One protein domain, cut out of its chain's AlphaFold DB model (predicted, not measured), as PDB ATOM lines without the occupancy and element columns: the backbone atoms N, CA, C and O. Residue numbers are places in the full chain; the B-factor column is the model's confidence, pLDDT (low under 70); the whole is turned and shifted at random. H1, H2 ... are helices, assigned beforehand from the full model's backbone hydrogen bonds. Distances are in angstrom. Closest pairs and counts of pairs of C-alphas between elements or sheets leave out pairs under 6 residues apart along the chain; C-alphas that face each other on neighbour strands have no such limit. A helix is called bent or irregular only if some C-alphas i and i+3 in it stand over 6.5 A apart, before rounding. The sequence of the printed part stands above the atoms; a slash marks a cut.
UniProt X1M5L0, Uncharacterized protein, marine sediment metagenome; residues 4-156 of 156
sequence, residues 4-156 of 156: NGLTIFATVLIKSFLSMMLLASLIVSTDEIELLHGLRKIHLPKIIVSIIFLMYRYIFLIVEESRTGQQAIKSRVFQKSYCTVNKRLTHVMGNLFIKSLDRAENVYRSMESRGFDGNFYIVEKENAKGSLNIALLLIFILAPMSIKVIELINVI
ATOM      1  N   ASN A   4     -55.561   7.584 -48.306       76.88
ATOM      2  CA  ASN A   4     -54.291   7.187 -47.705       76.88
ATOM      3  C   ASN A   4     -54.407   6.611 -46.277       76.88
ATOM      4  O   ASN A   4     -53.526   5.900 -45.807       76.88
ATOM      5  N   GLY A   5     -55.479   6.927 -45.545       79.75
ATOM      6  CA  GLY A   5     -55.704   6.374 -44.206       79.75
ATOM      7  C   GLY A   5     -56.196   4.928 -44.252       79.75
ATOM      8  O   GLY A   5     -55.853   4.125 -43.384       79.75
ATOM      9  N   LEU A   6     -56.975   4.586 -45.283       80.12
ATOM     10  CA  LEU A   6     -57.516   3.242 -45.463       80.12
ATOM     11  C   LEU A   6     -56.423   2.253 -45.892       80.12
ATOM     12  O   LEU A   6     -56.407   1.121 -45.410       80.12
ATOM     13  N   THR A   7     -55.481   2.697 -46.729       79.31
ATOM     14  CA  THR A   7     -54.335   1.885 -47.167       79.31
ATOM     15  C   THR A   7     -53.412   1.545 -46.001       79.31
ATOM     16  O   THR A   7     -53.180   0.369 -45.747       79.31
ATOM     17  N   ILE A   8     -52.988   2.534 -45.206       81.50
ATOM     18  CA  ILE A   8     -52.119   2.310 -44.034       81.50
ATOM     19  C   ILE A   8     -52.772   1.352 -43.028       81.50
ATOM     20  O   ILE A   8     -52.107   0.481 -42.461       81.50
ATOM     21  N   PHE A   9     -54.079   1.496 -42.801       81.06
ATOM     22  CA  PHE A   9     -54.811   0.610 -41.901       81.06
ATOM     23  C   PHE A   9     -54.803  -0.843 -42.400       81.06
ATOM     24  O   PHE A   9     -54.505  -1.757 -41.624       81.06
ATOM     25  N   ALA A  10     -55.059  -1.058 -43.693       79.44
ATOM     26  CA  ALA A  10     -54.984  -2.379 -44.308       79.44
ATOM     27  C   ALA A  10     -53.569  -2.980 -44.209       79.44
ATOM     28  O   ALA A  10     -53.427  -4.133 -43.795       79.44
ATOM     29  N   THR A  11     -52.524  -2.183 -44.456       80.31
ATOM     30  CA  THR A  11     -51.116  -2.600 -44.339       80.31
ATOM     31  C   THR A  11     -50.768  -3.122 -42.959       80.31
ATOM     32  O   THR A  11     -50.170  -4.192 -42.804       80.31
ATOM     33  N   VAL A  12     -51.130  -2.369 -41.919       84.19
ATOM     34  CA  VAL A  12     -50.802  -2.741 -40.540       84.19
ATOM     35  C   VAL A  12     -51.529  -4.025 -40.149       84.19
ATOM     36  O   VAL A  12     -50.912  -4.908 -39.545       84.19
ATOM     37  N   LEU A  13     -52.798  -4.168 -40.543       82.62
ATOM     38  CA  LEU A  13     -53.568  -5.385 -40.298       82.62
ATOM     39  C   LEU A  13     -52.922  -6.599 -40.964       82.62
ATOM     40  O   LEU A  13     -52.628  -7.582 -40.279       82.62
ATOM     41  N   ILE A  14     -52.627  -6.514 -42.263       78.00
ATOM     42  CA  ILE A  14     -52.044  -7.624 -43.022       78.00
ATOM     43  C   ILE A  14     -50.664  -7.995 -42.465       78.00
ATOM     44  O   ILE A  14     -50.383  -9.174 -42.240       78.00
ATOM     45  N   LYS A  15     -49.820  -7.004 -42.147       77.75
ATOM     46  CA  LYS A  15     -48.502  -7.226 -41.535       77.75
ATOM     47  C   LYS A  15     -48.603  -7.939 -40.186       77.75
ATOM     48  O   LYS A  15     -47.816  -8.847 -39.917       77.75
ATOM     49  N   SER A  16     -49.543  -7.529 -39.334       80.12
ATOM     50  CA  SER A  16     -49.732  -8.155 -38.019       80.12
ATOM     51  C   SER A  16     -50.175  -9.614 -38.150       80.12
ATOM     52  O   SER A  16     -49.620 -10.489 -37.484       80.12
ATOM     53  N   PHE A  17     -51.093  -9.890 -39.081       81.50
ATOM     54  CA  PHE A  17     -51.609 -11.229 -39.332       81.50
ATOM     55  C   PHE A  17     -50.520 -12.162 -39.873       81.50
ATOM     56  O   PHE A  17     -50.326 -13.259 -39.348       81.50
ATOM     57  N   LEU A  18     -49.735 -11.693 -40.847       79.12
ATOM     58  CA  LEU A  18     -48.564 -12.407 -41.362       79.12
ATOM     59  C   LEU A  18     -47.540 -12.700 -40.271       79.12
ATOM     60  O   LEU A  18     -47.059 -13.824 -40.177       79.12
ATOM     61  N   SER A  19     -47.210 -11.711 -39.435       81.19
ATOM     62  CA  SER A  19     -46.250 -11.904 -38.347       81.19
ATOM     63  C   SER A  19     -46.719 -12.980 -37.370       81.19
ATOM     64  O   SER A  19     -45.909 -13.781 -36.906       81.19
ATOM     65  N   MET A  20     -48.016 -13.015 -37.059       86.38
ATOM     66  CA  MET A  20     -48.577 -14.002 -36.144       86.38
ATOM     67  C   MET A  20     -48.599 -15.405 -36.756       86.38
ATOM     68  O   MET A  20     -48.198 -16.357 -36.090       86.38
ATOM     69  N   MET A  21     -48.986 -15.532 -38.030       79.06
ATOM     70  CA  MET A  21     -48.914 -16.799 -38.768       79.06
ATOM     71  C   MET A  21     -47.478 -17.325 -38.846       79.06
ATOM     72  O   MET A  21     -47.244 -18.516 -38.648       79.06
ATOM     73  N   LEU A  22     -46.509 -16.434 -39.077       78.25
ATOM     74  CA  LEU A  22     -45.101 -16.795 -39.201       78.25
ATOM     75  C   LEU A  22     -44.522 -17.319 -37.887       78.25
ATOM     76  O   LEU A  22     -43.876 -18.366 -37.871       78.25
ATOM     77  N   LEU A  23     -44.827 -16.645 -36.777       81.44
ATOM     78  CA  LEU A  23     -44.464 -17.117 -35.443       81.44
ATOM     79  C   LEU A  23     -45.152 -18.443 -35.099       81.44
ATOM     80  O   LEU A  23     -44.494 -19.353 -34.604       81.44
ATOM     81  N   ALA A  24     -46.448 -18.584 -35.393       82.75
ATOM     82  CA  ALA A  24     -47.195 -19.809 -35.113       82.75
ATOM     83  C   ALA A  24     -46.631 -21.015 -35.880       82.75
ATOM     84  O   ALA A  24     -46.414 -22.072 -35.289       82.75
ATOM     85  N   SER A  25     -46.329 -20.852 -37.172       77.62
ATOM     86  CA  SER A  25     -45.702 -21.912 -37.967       77.62
ATOM     87  C   SER A  25     -44.319 -22.277 -37.435       77.62
ATOM     88  O   SER A  25     -43.991 -23.458 -37.373       77.62
ATOM     89  N   LEU A  26     -43.515 -21.292 -37.022       78.81
ATOM     90  CA  LEU A  26     -42.182 -21.545 -36.475       78.81
ATOM     91  C   LEU A  26     -42.242 -22.375 -35.184       78.81
ATOM     92  O   LEU A  26     -41.448 -23.301 -35.024       78.81
ATOM     93  N   ILE A  27     -43.200 -22.067 -34.303       81.44
ATOM     94  CA  ILE A  27     -43.427 -22.797 -33.047       81.44
ATOM     95  C   ILE A  27     -43.856 -24.246 -33.315       81.44
ATOM     96  O   ILE A  27     -43.441 -25.142 -32.594       81.44
ATOM     97  N   VAL A  28     -44.674 -24.488 -34.343       78.69
ATOM     98  CA  VAL A  28     -45.175 -25.838 -34.666       78.69
ATOM     99  C   VAL A  28     -44.132 -26.692 -35.393       78.69
ATOM    100  O   VAL A  28     -44.097 -27.903 -35.200       78.69
ATOM    101  N   SER A  29     -43.308 -26.094 -36.257       73.25
ATOM    102  CA  SER A  29     -42.374 -26.841 -37.110       73.25
ATOM    103  C   SER A  29     -41.011 -27.125 -36.476       73.25
ATOM    104  O   SER A  29     -40.310 -28.002 -36.971       73.25
ATOM    105  N   THR A  30     -40.607 -26.383 -35.442       73.69
ATOM    106  CA  THR A  30     -39.250 -26.477 -34.881       73.69
ATOM    107  C   THR A  30     -39.258 -27.303 -33.603       73.69
ATOM    108  O   THR A  30     -39.916 -26.917 -32.639       73.69
ATOM    109  N   ASP A  31     -38.492 -28.398 -33.575       74.12
ATOM    110  CA  ASP A  31     -38.233 -29.114 -32.326       74.12
ATOM    111  C   ASP A  31     -37.391 -28.235 -31.386       74.12
ATOM    112  O   ASP A  31     -36.524 -27.451 -31.787       74.12
ATOM    113  N   GLU A  32     -37.641 -28.376 -30.099       70.38
ATOM    114  CA  GLU A  32     -37.114 -27.557 -29.013       70.38
ATOM    115  C   GLU A  32     -35.575 -27.614 -28.974       70.38
ATOM    116  O   GLU A  32     -34.885 -26.631 -28.689       70.38
ATOM    117  N   ILE A  33     -35.032 -28.776 -29.344       71.31
ATOM    118  CA  ILE A  33     -33.599 -29.069 -29.420       71.31
ATOM    119  C   ILE A  33     -32.961 -28.416 -30.661       71.31
ATOM    120  O   ILE A  33     -31.834 -27.913 -30.597       71.31
ATOM    121  N   GLU A  34     -33.689 -28.351 -31.777       73.06
ATOM    122  CA  GLU A  34     -33.220 -27.749 -33.032       73.06
ATOM    123  C   GLU A  34     -33.123 -26.225 -32.946       73.06
ATOM    124  O   GLU A  34     -32.182 -25.629 -33.479       73.06
ATOM    125  N   LEU A  35     -34.041 -25.586 -32.215       75.88
ATOM    126  CA  LEU A  35     -33.968 -24.150 -31.940       75.88
ATOM    127  C   LEU A  35     -32.662 -23.796 -31.211       75.88
ATOM    128  O   LEU A  35     -31.981 -22.823 -31.549       75.88
ATOM    129  N   LEU A  36     -32.282 -24.621 -30.236       76.06
ATOM    130  CA  LEU A  36     -31.073 -24.424 -29.448       76.06
ATOM    131  C   LEU A  36     -29.790 -24.646 -30.267       76.06
ATOM    132  O   LEU A  36     -28.803 -23.927 -30.094       76.06
ATOM    133  N   HIS A  37     -29.822 -25.591 -31.211       75.75
ATOM    134  CA  HIS A  37     -28.781 -25.751 -32.229       75.75
ATOM    135  C   HIS A  37     -28.653 -24.514 -33.121       75.75
ATOM    136  O   HIS A  37     -27.541 -24.034 -33.360       75.75
ATOM    137  N   GLY A  38     -29.781 -23.960 -33.573       75.12
ATOM    138  CA  GLY A  38     -29.815 -22.716 -34.338       75.12
ATOM    139  C   GLY A  38     -29.134 -21.562 -33.598       75.12
ATOM    140  O   GLY A  38     -28.296 -20.869 -34.176       75.12
ATOM    141  N   LEU A  39     -29.396 -21.418 -32.294       77.88
ATOM    142  CA  LEU A  39     -28.743 -20.413 -31.448       77.88
ATOM    143  C   LEU A  39     -27.222 -20.603 -31.372       77.88
ATOM    144  O   LEU A  39     -26.474 -19.626 -31.440       77.88
ATOM    145  N   ARG A  40     -26.740 -21.850 -31.299       76.12
ATOM    146  CA  ARG A  40     -25.298 -22.148 -31.332       76.12
ATOM    147  C   ARG A  40     -24.666 -21.780 -32.678       76.12
ATOM    148  O   ARG A  40     -23.541 -21.287 -32.708       76.12
ATOM    149  N   LYS A  41     -25.394 -21.961 -33.786       77.75
ATOM    150  CA  LYS A  41     -24.936 -21.615 -35.143       77.75
ATOM    151  C   LYS A  41     -24.824 -20.103 -35.377       77.75
ATOM    152  O   LYS A  41     -24.005 -19.664 -36.181       77.75
ATOM    153  N   ILE A  42     -25.578 -19.303 -34.623       81.06
ATOM    154  CA  ILE A  42     -25.494 -17.830 -34.606       81.06
ATOM    155  C   ILE A  42     -24.266 -17.334 -33.796       81.06
ATOM    156  O   ILE A  42     -24.094 -16.142 -33.580       81.06
ATOM    157  N   HIS A  43     -23.344 -18.229 -33.414       79.56
ATOM    158  CA  HIS A  43     -22.111 -17.917 -32.676       79.56
ATOM    159  C   HIS A  43     -22.345 -17.348 -31.266       79.56
ATOM    160  O   HIS A  43     -21.510 -16.610 -30.741       79.56
ATOM    161  N   LEU A  44     -23.446 -17.722 -30.599       82.31
ATOM    162  CA  LEU A  44     -23.598 -17.413 -29.177       82.31
ATOM    163  C   LEU A  44     -22.492 -18.100 -28.345       82.31
ATOM    164  O   LEU A  44     -22.170 -19.269 -28.592       82.31
ATOM    165  N   PRO A  45     -21.951 -17.427 -27.311       85.94
ATOM    166  CA  PRO A  45     -21.041 -18.042 -26.355       85.94
ATOM    167  C   PRO A  45     -21.625 -19.319 -25.741       85.94
ATOM    168  O   PRO A  45     -22.784 -19.359 -25.325       85.94
ATOM    169  N   LYS A  46     -20.783 -20.348 -25.612       81.94
ATOM    170  CA  LYS A  46     -21.142 -21.686 -25.103       81.94
ATOM    171  C   LYS A  46     -21.859 -21.658 -23.745       81.94
ATOM    172  O   LYS A  46     -22.778 -22.442 -23.507       81.94
ATOM    173  N   ILE A  47     -21.476 -20.717 -22.880       85.69
ATOM    174  CA  ILE A  47     -22.079 -20.530 -21.558       85.69
ATOM    175  C   ILE A  47     -23.559 -20.129 -21.654       85.69
ATOM    176  O   ILE A  47     -24.391 -20.673 -20.935       85.69
ATOM    177  N   ILE A  48     -23.911 -19.246 -22.595       87.62
ATOM    178  CA  ILE A  48     -25.283 -18.750 -22.765       87.62
ATOM    179  C   ILE A  48     -26.176 -19.881 -23.269       87.62
ATOM    180  O   ILE A  48     -27.258 -20.096 -22.733       87.62
ATOM    181  N   VAL A  49     -25.697 -20.656 -24.245       86.31
ATOM    182  CA  VAL A  49     -26.432 -21.817 -24.773       86.31
ATOM    183  C   VAL A  49     -26.709 -22.836 -23.664       86.31
ATOM    184  O   VAL A  49     -27.827 -23.333 -23.552       86.31
ATOM    185  N   SER A  50     -25.722 -23.094 -22.802       86.56
ATOM    186  CA  SER A  50     -25.857 -24.021 -21.672       86.56
ATOM    187  C   SER A  50     -26.872 -23.541 -20.631       86.56
ATOM    188  O   SER A  50     -27.674 -24.336 -20.144       86.56
ATOM    189  N   ILE A  51     -26.892 -22.238 -20.329       89.56
ATOM    190  CA  ILE A  51     -27.892 -21.637 -19.433       89.56
ATOM    191  C   ILE A  51     -29.296 -21.763 -20.034       89.56
ATOM    192  O   ILE A  51     -30.218 -22.182 -19.336       89.56
ATOM    193  N   ILE A  52     -29.465 -21.455 -21.326       89.38
ATOM    194  CA  ILE A  52     -30.768 -21.562 -22.001       89.38
ATOM    195  C   ILE A  52     -31.237 -23.021 -22.035       89.38
ATOM    196  O   ILE A  52     -32.402 -23.278 -21.745       89.38
ATOM    197  N   PHE A  53     -30.345 -23.978 -22.313       87.19
ATOM    198  CA  PHE A  53     -30.666 -25.409 -22.272       87.19
ATOM    199  C   PHE A  53     -31.223 -25.826 -20.909       87.19
ATOM    200  O   PHE A  53     -32.255 -26.488 -20.812       87.19
ATOM    201  N   LEU A  54     -30.531 -25.421 -19.843       89.44
ATOM    202  CA  LEU A  54     -30.896 -25.767 -18.480       89.44
ATOM    203  C   LEU A  54     -32.226 -25.114 -18.083       89.44
ATOM    204  O   LEU A  54     -33.109 -25.778 -17.545       89.44
ATOM    205  N   MET A  55     -32.393 -23.832 -18.410       90.56
ATOM    206  CA  MET A  55     -33.634 -23.085 -18.204       90.56
ATOM    207  C   MET A  55     -34.808 -23.764 -18.912       90.56
ATOM    208  O   MET A  55     -35.855 -23.971 -18.302       90.56
ATOM    209  N   TYR A  56     -34.611 -24.168 -20.167       88.88
ATOM    210  CA  TYR A  56     -35.605 -24.881 -20.953       88.88
ATOM    211  C   TYR A  56     -35.986 -26.219 -20.311       88.88
ATOM    212  O   TYR A  56     -37.157 -26.495 -20.071       88.88
ATOM    213  N   ARG A  57     -34.991 -27.026 -19.931       87.62
ATOM    214  CA  ARG A  57     -35.216 -28.312 -19.262       87.62
ATOM    215  C   ARG A  57     -35.991 -28.166 -17.946       87.62
ATOM    216  O   ARG A  57     -36.771 -29.052 -17.603       87.62
ATOM    217  N   TYR A  58     -35.773 -27.082 -17.200       92.44
ATOM    218  CA  TYR A  58     -36.400 -26.882 -15.891       92.44
ATOM    219  C   TYR A  58     -37.709 -26.096 -15.913       92.44
ATOM    220  O   TYR A  58     -38.427 -26.147 -14.914       92.44
ATOM    221  N   ILE A  59     -38.077 -25.423 -17.007       92.56
ATOM    222  CA  ILE A  59     -39.311 -24.625 -17.036       92.56
ATOM    223  C   ILE A  59     -40.552 -25.490 -16.781       92.56
ATOM    224  O   ILE A  59     -41.376 -25.148 -15.935       92.56
ATOM    225  N   PHE A  60     -40.644 -26.659 -17.420       91.81
ATOM    226  CA  PHE A  60     -41.769 -27.580 -17.240       91.81
ATOM    227  C   PHE A  60     -41.823 -28.154 -15.826       91.81
ATOM    228  O   PHE A  60     -42.897 -28.238 -15.233       91.81
ATOM    229  N   LEU A  61     -40.658 -28.464 -15.255       94.06
ATOM    230  CA  LEU A  61     -40.552 -28.957 -13.886       94.06
ATOM    231  C   LEU A  61     -41.028 -27.907 -12.870       94.06
ATOM    232  O   LEU A  61     -41.786 -28.216 -11.956       94.06
ATOM    233  N   ILE A  62     -40.621 -26.648 -13.048       93.25
ATOM    234  CA  ILE A  62     -41.027 -25.529 -12.186       93.25
ATOM    235  C   ILE A  62     -42.537 -25.272 -12.306       93.25
ATOM    236  O   ILE A  62     -43.207 -25.012 -11.303       93.25
ATOM    237  N   VAL A  63     -43.099 -25.375 -13.515       94.50
ATOM    238  CA  VAL A  63     -44.547 -25.247 -13.750       94.50
ATOM    239  C   VAL A  63     -45.323 -26.352 -13.031       94.50
ATOM    240  O   VAL A  63     -46.335 -26.071 -12.382       94.50
ATOM    241  N   GLU A  64     -44.847 -27.593 -13.091       94.44
ATOM    242  CA  GLU A  64     -45.467 -28.727 -12.404       94.44
ATOM    243  C   GLU A  64     -45.395 -28.591 -10.875       94.44
ATOM    244  O   GLU A  64     -46.402 -28.772 -10.179       94.44
ATOM    245  N   GLU A  65     -44.244 -28.181 -10.337       93.06
ATOM    246  CA  GLU A  65     -44.089 -27.910  -8.905       93.06
ATOM    247  C   GLU A  65     -44.989 -26.763  -8.436       93.06
ATOM    248  O   GLU A  65     -45.628 -26.866  -7.385       93.06
ATOM    249  N   SER A  66     -45.106 -25.698  -9.232       93.81
ATOM    250  CA  SER A  66     -46.028 -24.593  -8.960       93.81
ATOM    251  C   SER A  66     -47.481 -25.069  -8.934       93.81
ATOM    252  O   SER A  66     -48.227 -24.747  -8.003       93.81
ATOM    253  N   ARG A  67     -47.896 -25.891  -9.908       93.75
ATOM    254  CA  ARG A  67     -49.253 -26.456  -9.967       93.75
ATOM    255  C   ARG A  67     -49.547 -27.327  -8.747       93.75
ATOM    256  O   ARG A  67     -50.607 -27.181  -8.135       93.75
ATOM    257  N   THR A  68     -48.597 -28.175  -8.368       92.69
ATOM    258  CA  THR A  68     -48.695 -29.062  -7.202       92.69
ATOM    259  C   THR A  68     -48.775 -28.260  -5.902       92.69
ATOM    260  O   THR A  68     -49.647 -28.505  -5.067       92.69
ATOM    261  N   GLY A  69     -47.937 -27.230  -5.749       90.38
ATOM    262  CA  GLY A  69     -47.975 -26.319  -4.602       90.38
ATOM    263  C   GLY A  69     -49.311 -25.584  -4.484       90.38
ATOM    264  O   GLY A  69     -49.901 -25.522  -3.405       90.38
ATOM    265  N   GLN A  70     -49.854 -25.097  -5.602       90.75
ATOM    266  CA  GLN A  70     -51.176 -24.469  -5.625       90.75
ATOM    267  C   GLN A  70     -52.293 -25.442  -5.226       90.75
ATOM    268  O   GLN A  70     -53.201 -25.052  -4.490       90.75
ATOM    269  N   GLN A  71     -52.246 -26.698  -5.680       90.44
ATOM    270  CA  GLN A  71     -53.222 -27.726  -5.298       90.44
ATOM    271  C   GLN A  71     -53.149 -28.055  -3.799       90.44
ATOM    272  O   GLN A  71     -54.186 -28.085  -3.139       90.44
ATOM    273  N   ALA A  72     -51.944 -28.201  -3.242       90.06
ATOM    274  CA  ALA A  72     -51.738 -28.464  -1.816       90.06
ATOM    275  C   ALA A  72     -52.241 -27.325  -0.914       90.06
ATOM    276  O   ALA A  72     -52.730 -27.555   0.189       90.06
ATOM    277  N   ILE A  73     -52.148 -26.073  -1.367       87.56
ATOM    278  CA  ILE A  73     -52.716 -24.947  -0.619       87.56
ATOM    279  C   ILE A  73     -54.242 -24.907  -0.766       87.56
ATOM    280  O   ILE A  73     -54.939 -24.618   0.208       87.56
ATOM    281  N   LYS A  74     -54.780 -25.203  -1.958       87.06
ATOM    282  CA  LYS A  74     -56.233 -25.279  -2.185       87.06
ATOM    283  C   LYS A  74     -56.902 -26.339  -1.306       87.06
ATOM    284  O   LYS A  74     -58.026 -26.102  -0.879       87.06
ATOM    285  N   SER A  75     -56.228 -27.449  -0.998       87.88
ATOM    286  CA  SER A  75     -56.766 -28.468  -0.087       87.88
ATOM    287  C   SER A  75     -56.755 -28.046   1.388       87.88
ATOM    288  O   SER A  75     -57.580 -28.526   2.157       87.88
ATOM    289  N   ARG A  76     -55.861 -27.132   1.793       85.12
ATOM    290  CA  ARG A  76     -55.749 -26.648   3.183       85.12
ATOM    291  C   ARG A  76     -56.606 -25.418   3.485       85.12
ATOM    292  O   ARG A  76     -57.027 -25.237   4.622       85.12
ATOM    293  N   VAL A  77     -56.829 -24.539   2.504       76.69
ATOM    294  CA  VAL A  77     -57.465 -23.226   2.715       76.69
ATOM    295  C   VAL A  77     -58.730 -23.090   1.869       76.69
ATOM    296  O   VAL A  77     -58.657 -22.881   0.656       76.69
ATOM    297  N   PHE A  78     -59.890 -23.134   2.532       68.75
ATOM    298  CA  PHE A  78     -61.219 -23.065   1.907       68.75
ATOM    299  C   PHE A  78     -61.694 -21.629   1.579       68.75
ATOM    300  O   PHE A  78     -62.573 -21.437   0.741       68.75
ATOM    301  N   GLN A  79     -61.112 -20.587   2.187       67.44
ATOM    302  CA  GLN A  79     -61.603 -19.203   2.055       67.44
ATOM    303  C   GLN A  79     -61.051 -18.439   0.832       67.44
ATOM    304  O   GLN A  79     -59.843 -18.374   0.594       67.44
ATOM    305  N   LYS A  80     -61.958 -17.784   0.091       67.12
ATOM    306  CA  LYS A  80     -61.700 -16.944  -1.098       67.12
ATOM    307  C   LYS A  80     -61.725 -15.433  -0.781       67.12
ATOM    308  O   LYS A  80     -62.414 -14.674  -1.451       67.12
ATOM    309  N   SER A  81     -60.987 -14.968   0.226       77.94
ATOM    310  CA  SER A  81     -60.748 -13.517   0.364       77.94
ATOM    311  C   SER A  81     -59.580 -13.083  -0.527       77.94
ATOM    312  O   SER A  81     -58.600 -13.824  -0.652       77.94
ATOM    313  N   TYR A  82     -59.645 -11.889  -1.128       73.38
ATOM    314  CA  TYR A  82     -58.562 -11.326  -1.951       73.38
ATOM    315  C   TYR A  82     -57.223 -11.267  -1.193       73.38
ATOM    316  O   TYR A  82     -56.181 -11.628  -1.740       73.38
ATOM    317  N   CYS A  83     -57.250 -10.931   0.103       77.69
ATOM    318  CA  CYS A  83     -56.060 -10.936   0.963       77.69
ATOM    319  C   CYS A  83     -55.469 -12.352   1.116       77.69
ATOM    320  O   CYS A  83     -54.253 -12.549   1.070       77.69
ATOM    321  N   THR A  84     -56.332 -13.367   1.207       77.88
ATOM    322  CA  THR A  84     -55.929 -14.778   1.262       77.88
ATOM    323  C   THR A  84     -55.357 -15.257  -0.074       77.88
ATOM    324  O   THR A  84     -54.424 -16.051  -0.082       77.88
ATOM    325  N   VAL A  85     -55.855 -14.775  -1.219       80.56
ATOM    326  CA  VAL A  85     -55.296 -15.110  -2.545       80.56
ATOM    327  C   VAL A  85     -53.849 -14.631  -2.667       80.56
ATOM    328  O   VAL A  85     -52.991 -15.433  -3.033       80.56
ATOM    329  N   ASN A  86     -53.567 -13.379  -2.292       83.31
ATOM    330  CA  ASN A  86     -52.213 -12.831  -2.379       83.31
ATOM    331  C   ASN A  86     -51.233 -13.589  -1.468       83.31
ATOM    332  O   ASN A  86     -50.183 -14.034  -1.921       83.31
ATOM    333  N   LYS A  87     -51.626 -13.853  -0.212       85.00
ATOM    334  CA  LYS A  87     -50.806 -14.641   0.727       85.00
ATOM    335  C   LYS A  87     -50.490 -16.040   0.193       85.00
ATOM    336  O   LYS A  87     -49.350 -16.487   0.273       85.00
ATOM    337  N   ARG A  88     -51.479 -16.728  -0.391       85.31
ATOM    338  CA  ARG A  88     -51.275 -18.055  -0.995       85.31
ATOM    339  C   ARG A  88     -50.245 -18.014  -2.122       85.31
ATOM    340  O   ARG A  88     -49.387 -18.889  -2.166       85.31
ATOM    341  N   LEU A  89     -50.304 -17.004  -2.992       87.25
ATOM    342  CA  LEU A  89     -49.338 -16.842  -4.079       87.25
ATOM    343  C   LEU A  89     -47.921 -16.621  -3.540       87.25
ATOM    344  O   LEU A  89     -46.996 -17.297  -3.985       87.25
ATOM    345  N   THR A  90     -47.759 -15.754  -2.538       90.75
ATOM    346  CA  THR A  90     -46.460 -15.515  -1.893       90.75
ATOM    347  C   THR A  90     -45.871 -16.797  -1.304       90.75
ATOM    348  O   THR A  90     -44.684 -17.052  -1.483       90.75
ATOM    349  N   HIS A  91     -46.683 -17.646  -0.665       89.94
ATOM    350  CA  HIS A  91     -46.206 -18.927  -0.133       89.94
ATOM    351  C   HIS A  91     -45.749 -19.899  -1.226       89.94
ATOM    352  O   HIS A  91     -44.707 -20.534  -1.066       89.94
ATOM    353  N   VAL A  92     -46.489 -20.010  -2.338       91.88
ATOM    354  CA  VAL A  92     -46.063 -20.848  -3.475       91.88
ATOM    355  C   VAL A  92     -44.750 -20.332  -4.046       91.88
ATOM    356  O   VAL A  92     -43.826 -21.118  -4.222       91.88
ATOM    357  N   MET A  93     -44.651 -19.023  -4.286       93.25
ATOM    358  CA  MET A  93     -43.461 -18.404  -4.868       93.25
ATOM    359  C   MET A  93     -42.240 -18.534  -3.958       93.25
ATOM    360  O   MET A  93     -41.178 -18.927  -4.427       93.25
ATOM    361  N   GLY A  94     -42.389 -18.283  -2.653       94.00
ATOM    362  CA  GLY A  94     -41.295 -18.427  -1.688       94.00
ATOM    363  C   GLY A  94     -40.782 -19.865  -1.600       94.00
ATOM    364  O   GLY A  94     -39.577 -20.099  -1.648       94.00
ATOM    365  N   ASN A  95     -41.688 -20.845  -1.552       93.38
ATOM    366  CA  ASN A  95     -41.303 -22.254  -1.555       93.38
ATOM    367  C   ASN A  95     -40.644 -22.676  -2.880       93.38
ATOM    368  O   ASN A  95     -39.666 -23.419  -2.869       93.38
ATOM    369  N   LEU A  96     -41.164 -22.206  -4.017       94.50
ATOM    370  CA  LEU A  96     -40.593 -22.488  -5.335       94.50
ATOM    371  C   LEU A  96     -39.184 -21.897  -5.474       94.50
ATOM    372  O   LEU A  96     -38.298 -22.560  -6.002       94.50
ATOM    373  N   PHE A  97     -38.962 -20.693  -4.944       95.31
ATOM    374  CA  PHE A  97     -37.661 -20.032  -4.950       95.31
ATOM    375  C   PHE A  97     -36.607 -20.837  -4.183       95.31
ATOM    376  O   PHE A  97     -35.577 -21.184  -4.758       95.31
ATOM    377  N   ILE A  98     -36.896 -21.220  -2.934       95.75
ATOM    378  CA  ILE A  98     -35.973 -22.020  -2.108       95.75
ATOM    379  C   ILE A  98     -35.646 -23.348  -2.805       95.75
ATOM    380  O   ILE A  98     -34.480 -23.679  -2.996       95.75
ATOM    381  N   LYS A  99     -36.669 -24.061  -3.291       93.56
ATOM    382  CA  LYS A  99     -36.475 -25.325  -4.018       93.56
ATOM    383  C   LYS A  99     -35.656 -25.167  -5.295       93.56
ATOM    384  O   LYS A  99     -34.875 -26.055  -5.632       93.56
ATOM    385  N   SER A 100     -35.839 -24.066  -6.023       94.12
ATOM    386  CA  SER A 100     -35.080 -23.800  -7.246       94.12
ATOM    387  C   SER A 100     -33.596 -23.551  -6.962       94.12
ATOM    388  O   SER A 100     -32.761 -24.032  -7.726       94.12
ATOM    389  N   LEU A 101     -33.268 -22.890  -5.843       95.44
ATOM    390  CA  LEU A 101     -31.888 -22.675  -5.397       95.44
ATOM    391  C   LEU A 101     -31.222 -23.990  -4.985       95.44
ATOM    392  O   LEU A 101     -30.167 -24.325  -5.523       95.44
ATOM    393  N   ASP A 102     -31.879 -24.781  -4.132       96.06
ATOM    394  CA  ASP A 102     -31.370 -26.096  -3.723       96.06
ATOM    395  C   ASP A 102     -31.170 -27.011  -4.938       96.06
ATOM    396  O   ASP A 102     -30.186 -27.749  -5.048       96.06
ATOM    397  N   ARG A 103     -32.098 -26.975  -5.902       94.31
ATOM    398  CA  ARG A 103     -31.964 -27.741  -7.142       94.31
ATOM    399  C   ARG A 103     -30.790 -27.251  -7.984       94.31
ATOM    400  O   ARG A 103     -30.077 -28.095  -8.519       94.31
ATOM    401  N   ALA A 104     -30.573 -25.943  -8.106       93.94
ATOM    402  CA  ALA A 104     -29.444 -25.404  -8.858       93.94
ATOM    403  C   ALA A 104     -28.103 -25.897  -8.288       93.94
ATOM    404  O   ALA A 104     -27.254 -26.361  -9.049       93.94
ATOM    405  N   GLU A 105     -27.949 -25.895  -6.963       95.25
ATOM    406  CA  GLU A 105     -26.743 -26.393  -6.290       95.25
ATOM    407  C   GLU A 105     -26.552 -27.904  -6.486       95.25
ATOM    408  O   GLU A 105     -25.466 -28.362  -6.846       95.25
ATOM    409  N   ASN A 106     -27.619 -28.690  -6.326       95.38
ATOM    410  CA  ASN A 106     -27.570 -30.138  -6.538       95.38
ATOM    411  C   ASN A 106     -27.206 -30.502  -7.983       95.38
ATOM    412  O   ASN A 106     -26.428 -31.429  -8.223       95.38
ATOM    413  N   VAL A 107     -27.749 -29.769  -8.954       93.88
ATOM    414  CA  VAL A 107     -27.451 -29.966 -10.375       93.88
ATOM    415  C   VAL A 107     -26.011 -29.570 -10.672       93.88
ATOM    416  O   VAL A 107     -25.316 -30.322 -11.346       93.88
ATOM    417  N   TYR A 108     -25.532 -28.459 -10.111       93.06
ATOM    418  CA  TYR A 108     -24.137 -28.040 -10.231       93.06
ATOM    419  C   TYR A 108     -23.163 -29.100  -9.700       93.06
ATOM    420  O   TYR A 108     -22.305 -29.565 -10.448       93.06
ATOM    421  N   ARG A 109     -23.368 -29.588  -8.471       95.38
ATOM    422  CA  ARG A 109     -22.554 -30.669  -7.877       95.38
ATOM    423  C   ARG A 109     -22.606 -31.964  -8.692       95.38
ATOM    424  O   ARG A 109     -21.611 -32.675  -8.840       95.38
ATOM    425  N   SER A 110     -23.767 -32.275  -9.265       94.62
ATOM    426  CA  SER A 110     -23.932 -33.449 -10.130       94.62
ATOM    427  C   SER A 110     -23.184 -33.304 -11.458       94.62
ATOM    428  O   SER A 110     -22.690 -34.293 -11.992       94.62
ATOM    429  N   MET A 111     -23.096 -32.089 -12.003       92.88
ATOM    430  CA  MET A 111     -22.315 -31.805 -13.210       92.88
ATOM    431  C   MET A 111     -20.815 -31.874 -12.918       92.88
ATOM    432  O   MET A 111     -20.077 -32.508 -13.669       92.88
ATOM    433  N   GLU A 112     -20.381 -31.304 -11.797       93.19
ATOM    434  CA  GLU A 112     -18.984 -31.338 -11.361       93.19
ATOM    435  C   GLU A 112     -18.489 -32.776 -11.140       93.19
ATOM    436  O   GLU A 112     -17.455 -33.160 -11.683       93.19
ATOM    437  N   SER A 113     -19.268 -33.623 -10.453       94.94
ATOM    438  CA  SER A 113     -18.887 -35.030 -10.215       94.94
ATOM    439  C   SER A 113     -18.776 -35.879 -11.489       94.94
ATOM    440  O   SER A 113     -18.086 -36.896 -11.491       94.94
ATOM    441  N   ARG A 114     -19.421 -35.465 -12.587       91.81
ATOM    442  CA  ARG A 114     -19.324 -36.112 -13.907       91.81
ATOM    443  C   ARG A 114     -18.202 -35.544 -14.781       91.81
ATOM    444  O   ARG A 114     -18.051 -35.998 -15.910       91.81
ATOM    445  N   GLY A 115     -17.443 -34.563 -14.288       89.94
ATOM    446  CA  GLY A 115     -16.378 -33.908 -15.046       89.94
ATOM    447  C   GLY A 115     -16.901 -32.987 -16.150       89.94
ATOM    448  O   GLY A 115     -16.354 -32.980 -17.249       89.94
ATOM    449  N   PHE A 116     -17.986 -32.247 -15.893       86.56
ATOM    450  CA  PHE A 116     -18.572 -31.336 -16.878       86.56
ATOM    451  C   PHE A 116     -17.566 -30.273 -17.353       86.56
ATOM    452  O   PHE A 116     -17.051 -29.485 -16.564       86.56
ATOM    453  N   ASP A 117     -17.333 -30.222 -18.665       83.19
ATOM    454  CA  ASP A 117     -16.348 -29.367 -19.346       83.19
ATOM    455  C   ASP A 117     -16.900 -27.980 -19.742       83.19
ATOM    456  O   ASP A 117     -16.279 -27.234 -20.505       83.19
ATOM    457  N   GLY A 118     -18.098 -27.633 -19.260       77.19
ATOM    458  CA  GLY A 118     -18.793 -26.402 -19.630       77.19
ATOM    459  C   GLY A 118     -19.642 -26.509 -20.901       77.19
ATOM    460  O   GLY A 118     -20.205 -25.493 -21.314       77.19
ATOM    461  N   ASN A 119     -19.752 -27.688 -21.529       77.12
ATOM    462  CA  ASN A 119     -20.533 -27.885 -22.749       77.12
ATOM    463  C   ASN A 119     -21.539 -29.033 -22.639       77.12
ATOM    464  O   ASN A 119     -21.203 -30.184 -22.377       77.12
ATOM    465  N   PHE A 120     -22.796 -28.738 -22.971       76.38
ATOM    466  CA  PHE A 120     -23.766 -29.784 -23.278       76.38
ATOM    467  C   PHE A 120     -23.583 -30.248 -24.730       76.38
ATOM    468  O   PHE A 120     -23.671 -29.452 -25.673       76.38
ATOM    469  N   TYR A 121     -23.311 -31.541 -24.906       71.75
ATOM    470  CA  TYR A 121     -23.321 -32.204 -26.207       71.75
ATOM    471  C   TYR A 121     -24.768 -32.531 -26.557       71.75
ATOM    472  O   TYR A 121     -25.400 -33.380 -25.932       71.75
ATOM    473  N   ILE A 122     -25.304 -31.803 -27.525       67.56
ATOM    474  CA  ILE A 122     -26.658 -32.004 -28.012       67.56
ATOM    475  C   ILE A 122     -26.529 -32.882 -29.261       67.56
ATOM    476  O   ILE A 122     -25.792 -32.541 -30.188       67.56
ATOM    477  N   VAL A 123     -27.151 -34.061 -29.235       64.81
ATOM    478  CA  VAL A 123     -27.067 -35.029 -30.334       64.81
ATOM    479  C   VAL A 123     -27.921 -34.520 -31.485       64.81
ATOM    480  O   VAL A 123     -29.121 -34.300 -31.331       64.81
ATOM    481  N   GLU A 124     -27.289 -34.312 -32.634       61.25
ATOM    482  CA  GLU A 124     -27.959 -33.868 -33.845       61.25
ATOM    483  C   GLU A 124     -28.849 -34.998 -34.365       61.25
ATOM    484  O   GLU A 124     -28.380 -36.089 -34.692       61.25
ATOM    485  N   LYS A 125     -30.157 -34.754 -34.407       59.59
ATOM    486  CA  LYS A 125     -31.069 -35.622 -35.137       59.59
ATOM    487  C   LYS A 125     -30.972 -35.202 -36.599       59.59
ATOM    488  O   LYS A 125     -31.342 -34.080 -36.940       59.59
ATOM    489  N   GLU A 126     -30.425 -36.065 -37.452       54.97
ATOM    490  CA  GLU A 126     -30.445 -35.834 -38.897       54.97
ATOM    491  C   GLU A 126     -31.900 -35.801 -39.371       54.97
ATOM    492  O   GLU A 126     -32.536 -36.827 -39.612       54.97
ATOM    493  N   ASN A 127     -32.448 -34.598 -39.507       56.69
ATOM    494  CA  ASN A 127     -33.675 -34.411 -40.252       56.69
ATOM    495  C   ASN A 127     -33.340 -34.553 -41.727       56.69
ATOM    496  O   ASN A 127     -32.712 -33.671 -42.322       56.69
ATOM    497  N   ALA A 128     -33.774 -35.664 -42.320       51.31
ATOM    498  CA  ALA A 128     -33.800 -35.842 -43.760       51.31
ATOM    499  C   ALA A 128     -34.545 -34.648 -44.381       51.31
ATOM    500  O   ALA A 128     -35.772 -34.551 -44.330       51.31
ATOM    501  N   LYS A 129     -33.788 -33.688 -44.922       54.72
ATOM    502  CA  LYS A 129     -34.328 -32.516 -45.608       54.72
ATOM    503  C   LYS A 129     -34.987 -32.977 -46.900       54.72
ATOM    504  O   LYS A 129     -34.359 -33.001 -47.953       54.72
ATOM    505  N   GLY A 130     -36.267 -33.325 -46.829       55.41
ATOM    506  CA  GLY A 130     -37.103 -33.400 -48.016       55.41
ATOM    507  C   GLY A 130     -37.101 -32.031 -48.697       55.41
ATOM    508  O   GLY A 130     -37.365 -31.016 -48.048       55.41
ATOM    509  N   SER A 131     -36.812 -31.989 -49.998       59.66
ATOM    510  CA  SER A 131     -36.866 -30.779 -50.837       59.66
ATOM    511  C   SER A 131     -38.198 -30.017 -50.710       59.66
ATOM    512  O   SER A 131     -38.237 -28.797 -50.863       59.66
ATOM    513  N   LEU A 132     -39.264 -30.725 -50.326       63.16
ATOM    514  CA  LEU A 132     -40.585 -30.200 -49.973       63.16
ATOM    515  C   LEU A 132     -40.584 -29.205 -48.799       63.16
ATOM    516  O   LEU A 132     -41.258 -28.182 -48.888       63.16
ATOM    517  N   ASN A 133     -39.811 -29.441 -47.735       66.00
ATOM    518  CA  ASN A 133     -39.778 -28.541 -46.570       66.00
ATOM    519  C   ASN A 133     -39.078 -27.219 -46.898       66.00
ATOM    520  O   ASN A 133     -39.476 -26.162 -46.416       66.00
ATOM    521  N   ILE A 134     -38.059 -27.270 -47.758       65.75
ATOM    522  CA  ILE A 134     -37.334 -26.083 -48.227       65.75
ATOM    523  C   ILE A 134     -38.232 -25.259 -49.160       65.75
ATOM    524  O   ILE A 134     -38.282 -24.036 -49.039       65.75
ATOM    525  N   ALA A 135     -38.984 -25.922 -50.044       64.25
ATOM    526  CA  ALA A 135     -39.961 -25.266 -50.910       64.25
ATOM    527  C   ALA A 135     -41.101 -24.610 -50.109       64.25
ATOM    528  O   ALA A 135     -41.458 -23.467 -50.389       64.25
ATOM    529  N   LEU A 136     -41.619 -25.281 -49.073       67.75
ATOM    530  CA  LEU A 136     -42.624 -24.723 -48.161       67.75
ATOM    531  C   LEU A 136     -42.101 -23.500 -47.400       67.75
ATOM    532  O   LEU A 136     -42.790 -22.485 -47.357       67.75
ATOM    533  N   LEU A 137     -40.873 -23.549 -46.869       69.69
ATOM    534  CA  LEU A 137     -40.241 -22.401 -46.203       69.69
ATOM    535  C   LEU A 137     -40.058 -21.211 -47.155       69.69
ATOM    536  O   LEU A 137     -40.332 -20.073 -46.780       69.69
ATOM    537  N   LEU A 138     -39.628 -21.466 -48.396       66.88
ATOM    538  CA  LEU A 138     -39.461 -20.427 -49.413       66.88
ATOM    539  C   LEU A 138     -40.797 -19.795 -49.805       66.88
ATOM    540  O   LEU A 138     -40.890 -18.572 -49.832       66.88
ATOM    541  N   ILE A 139     -41.844 -20.592 -50.033       69.69
ATOM    542  CA  ILE A 139     -43.204 -20.088 -50.292       69.69
ATOM    543  C   ILE A 139     -43.700 -19.250 -49.107       69.69
ATOM    544  O   ILE A 139     -44.270 -18.176 -49.297       69.69
ATOM    545  N   PHE A 140     -43.427 -19.701 -47.885       70.19
ATOM    546  CA  PHE A 140     -43.864 -19.042 -46.661       70.19
ATOM    547  C   PHE A 140     -43.124 -17.729 -46.361       70.19
ATOM    548  O   PHE A 140     -43.705 -16.832 -45.761       70.19
ATOM    549  N   ILE A 141     -41.870 -17.577 -46.807       69.50
ATOM    550  CA  ILE A 141     -41.098 -16.321 -46.727       69.50
ATOM    551  C   ILE A 141     -41.436 -15.383 -47.899       69.50
ATOM    552  O   ILE A 141     -41.455 -14.162 -47.733       69.50
ATOM    553  N   LEU A 142     -41.730 -15.930 -49.081       67.75
ATOM    554  CA  LEU A 142     -42.044 -15.149 -50.280       67.75
ATOM    555  C   LEU A 142     -43.462 -14.569 -50.257       67.75
ATOM    556  O   LEU A 142     -43.639 -13.442 -50.710       67.75
ATOM    557  N   ALA A 143     -44.448 -15.271 -49.690       69.88
ATOM    558  CA  ALA A 143     -45.820 -14.776 -49.536       69.88
ATOM    559  C   ALA A 143     -45.925 -13.444 -48.752       69.88
ATOM    560  O   ALA A 143     -46.594 -12.527 -49.224       69.88
ATOM    561  N   PRO A 144     -45.252 -13.258 -47.599       65.88
ATOM    562  CA  PRO A 144     -45.259 -11.977 -46.901       65.88
ATOM    563  C   PRO A 144     -44.429 -10.898 -47.600       65.88
ATOM    564  O   PRO A 144     -44.762  -9.717 -47.506       65.88
ATOM    565  N   MET A 145     -43.366 -11.283 -48.313       67.94
ATOM    566  CA  MET A 145     -42.552 -10.357 -49.105       67.94
ATOM    567  C   MET A 145     -43.315  -9.817 -50.316       67.94
ATOM    568  O   MET A 145     -43.255  -8.619 -50.575       67.94
ATOM    569  N   SER A 146     -44.067 -10.659 -51.028       64.31
ATOM    570  CA  SER A 146     -44.849 -10.242 -52.196       64.31
ATOM    571  C   SER A 146     -45.967  -9.275 -51.816       64.31
ATOM    572  O   SER A 146     -46.145  -8.265 -52.490       64.31
ATOM    573  N   ILE A 147     -46.640  -9.512 -50.687       70.31
ATOM    574  CA  ILE A 147     -47.638  -8.595 -50.122       70.31
ATOM    575  C   ILE A 147     -47.008  -7.227 -49.823       70.31
ATOM    576  O   ILE A 147     -47.542  -6.201 -50.232       70.31
ATOM    577  N   LYS A 148     -45.823  -7.208 -49.196       66.31
ATOM    578  CA  LYS A 148     -45.075  -5.971 -48.917       66.31
ATOM    579  C   LYS A 148     -44.660  -5.216 -50.187       66.31
ATOM    580  O   LYS A 148     -44.647  -3.990 -50.186       66.31
ATOM    581  N   VAL A 149     -44.289  -5.938 -51.246       66.06
ATOM    582  CA  VAL A 149     -43.874  -5.367 -52.540       66.06
ATOM    583  C   VAL A 149     -45.066  -4.775 -53.292       66.06
ATOM    584  O   VAL A 149     -44.953  -3.672 -53.819       66.06
ATOM    585  N   ILE A 150     -46.214  -5.457 -53.297       66.25
ATOM    586  CA  ILE A 150     -47.461  -4.958 -53.901       66.25
ATOM    587  C   ILE A 150     -47.905  -3.662 -53.216       66.25
ATOM    588  O   ILE A 150     -48.323  -2.718 -53.877       66.25
ATOM    589  N   GLU A 151     -47.763  -3.593 -51.897       62.81
ATOM    590  CA  GLU A 151     -48.149  -2.427 -51.109       62.81
ATOM    591  C   GLU A 151     -47.178  -1.248 -51.269       62.81
ATOM    592  O   GLU A 151     -47.616  -0.105 -51.336       62.81
ATOM    593  N   LEU A 152     -45.875  -1.511 -51.428       61.31
ATOM    594  CA  LEU A 152     -44.872  -0.490 -51.761       61.31
ATOM    595  C   LEU A 152     -45.105   0.116 -53.158       61.31
ATOM    596  O   LEU A 152     -44.898   1.308 -53.341       61.31
ATOM    597  N   ILE A 153     -45.553  -0.695 -54.124       56.38
ATOM    598  CA  ILE A 153     -45.877  -0.253 -55.492       56.38
ATOM    599  C   ILE A 153     -47.182   0.557 -55.536       56.38
ATOM    600  O   ILE A 153     -47.306   1.433 -56.376       56.38
ATOM    601  N   ASN A 154     -48.137   0.293 -54.640       55.12
ATOM    602  CA  ASN A 154     -49.423   1.004 -54.583       55.12
ATOM    603  C   ASN A 154     -49.360   2.321 -53.775       55.12
ATOM    604  O   ASN A 154     -50.338   3.063 -53.727       55.12
ATOM    605  N   VAL A 155     -48.238   2.572 -53.087       57.78
ATOM    606  CA  VAL A 155     -47.954   3.788 -52.296       57.78
ATOM    607  C   VAL A 155     -47.068   4.790 -53.063       57.78
ATOM    608  O   VAL A 155     -47.011   5.957 -52.672       57.78
ATOM    609  N   ILE A 156     -46.392   4.357 -54.137       45.97
ATOM    610  CA  ILE A 156     -45.644   5.205 -55.091       45.97
ATOM    611  C   ILE A 156     -46.593   5.678 -56.191       45.97
ATOM    612  O   ILE A 156     -46.515   6.876 -56.542       45.97
TER     613      ILE A 156
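Overview. This is residues 4 to 156 of the 156 residues of an uncharacterized protein of marine sediment metagenome (UniProt X1M5L0). The longest helix, H4, pairs with the arm H3b to form one limb of a wide, open V; H1 and H5, side by side and running opposite ways, form the other. The short hairpin of H2 and H3a lies near the base between the limbs, and the long link 114 to 130 runs along that base from H4 to H5. The printed part has 153 residues with five named helices, H1 to H5 in chain order, and no named strand: all helix. It is extended, with a radius of gyration of the C-alphas of 23.6 A, and flat, spanning 64 by 51 by 26 A.

Along the chain. H4, residues 82 to 113, is 46.9 A long and begins at C-alpha 82 (-58.562, -11.326, -1.951). H3, residues 46 to 76, was assigned as one helix by its hydrogen bonds but is bent: C-alphas 57 and 60 are 6.9 A apart. Its arms are H3a, residues 46 to 57, 16.6 A, and H3b, residues 60 to 76, 24.8 A. H2 is residues 32 to 41, 14.9 A. H1, residues 4 to 29, 37.6 A, begins at C-alpha 4 (-54.291, 7.187, -47.705). H5, residues 131 to 155, 36.3 A, ends at C-alpha 155 (-47.954, 3.788, -52.296).

Arrangement. H4 touches H3b with residues 88 to 100 alone, closest at the C-alphas of Val 92 and Gly 69, 5.9 A; this hairpin has a steep tilt of 40 degrees. H3a and H3b stand at a steep tilt of 37 degrees, only just past shallow. H2 and H3a touch as a hairpin at 10 degrees, a shallow tilt, closest at the C-alphas of Arg 40 and Val 49, 6.7 A. H1, with residues 11 to 22 alone, touches residues 140 to 151 of H5 at a shallow tilt of 12 degrees, opposite ways; their closest C-alphas, Leu 18 and Pro 144, are 6.5 A apart. H1 and H4 are apart, as are H2 and H5. In H1, H3a and H4 every O i to N i+4 pair is within hydrogen-bond range; H2 has 5 of 6, H3b 12 of 13 and H5 19 of 21.

Size, cuts and confidence. The C-alphas farthest apart, Arg 76 and Ile 156, are 67.2 A apart. The printed part has no cut; the link H4 to H5 is long, and the others are tight. Residues 78 to 84, of which 82 to 84 belong to H4, and 109 to 115, of which 109 to 113 belong to H4, stand free. The mean pLDDT of the printed part is 79.8; 36 residues are under 70, among them 122 to 139.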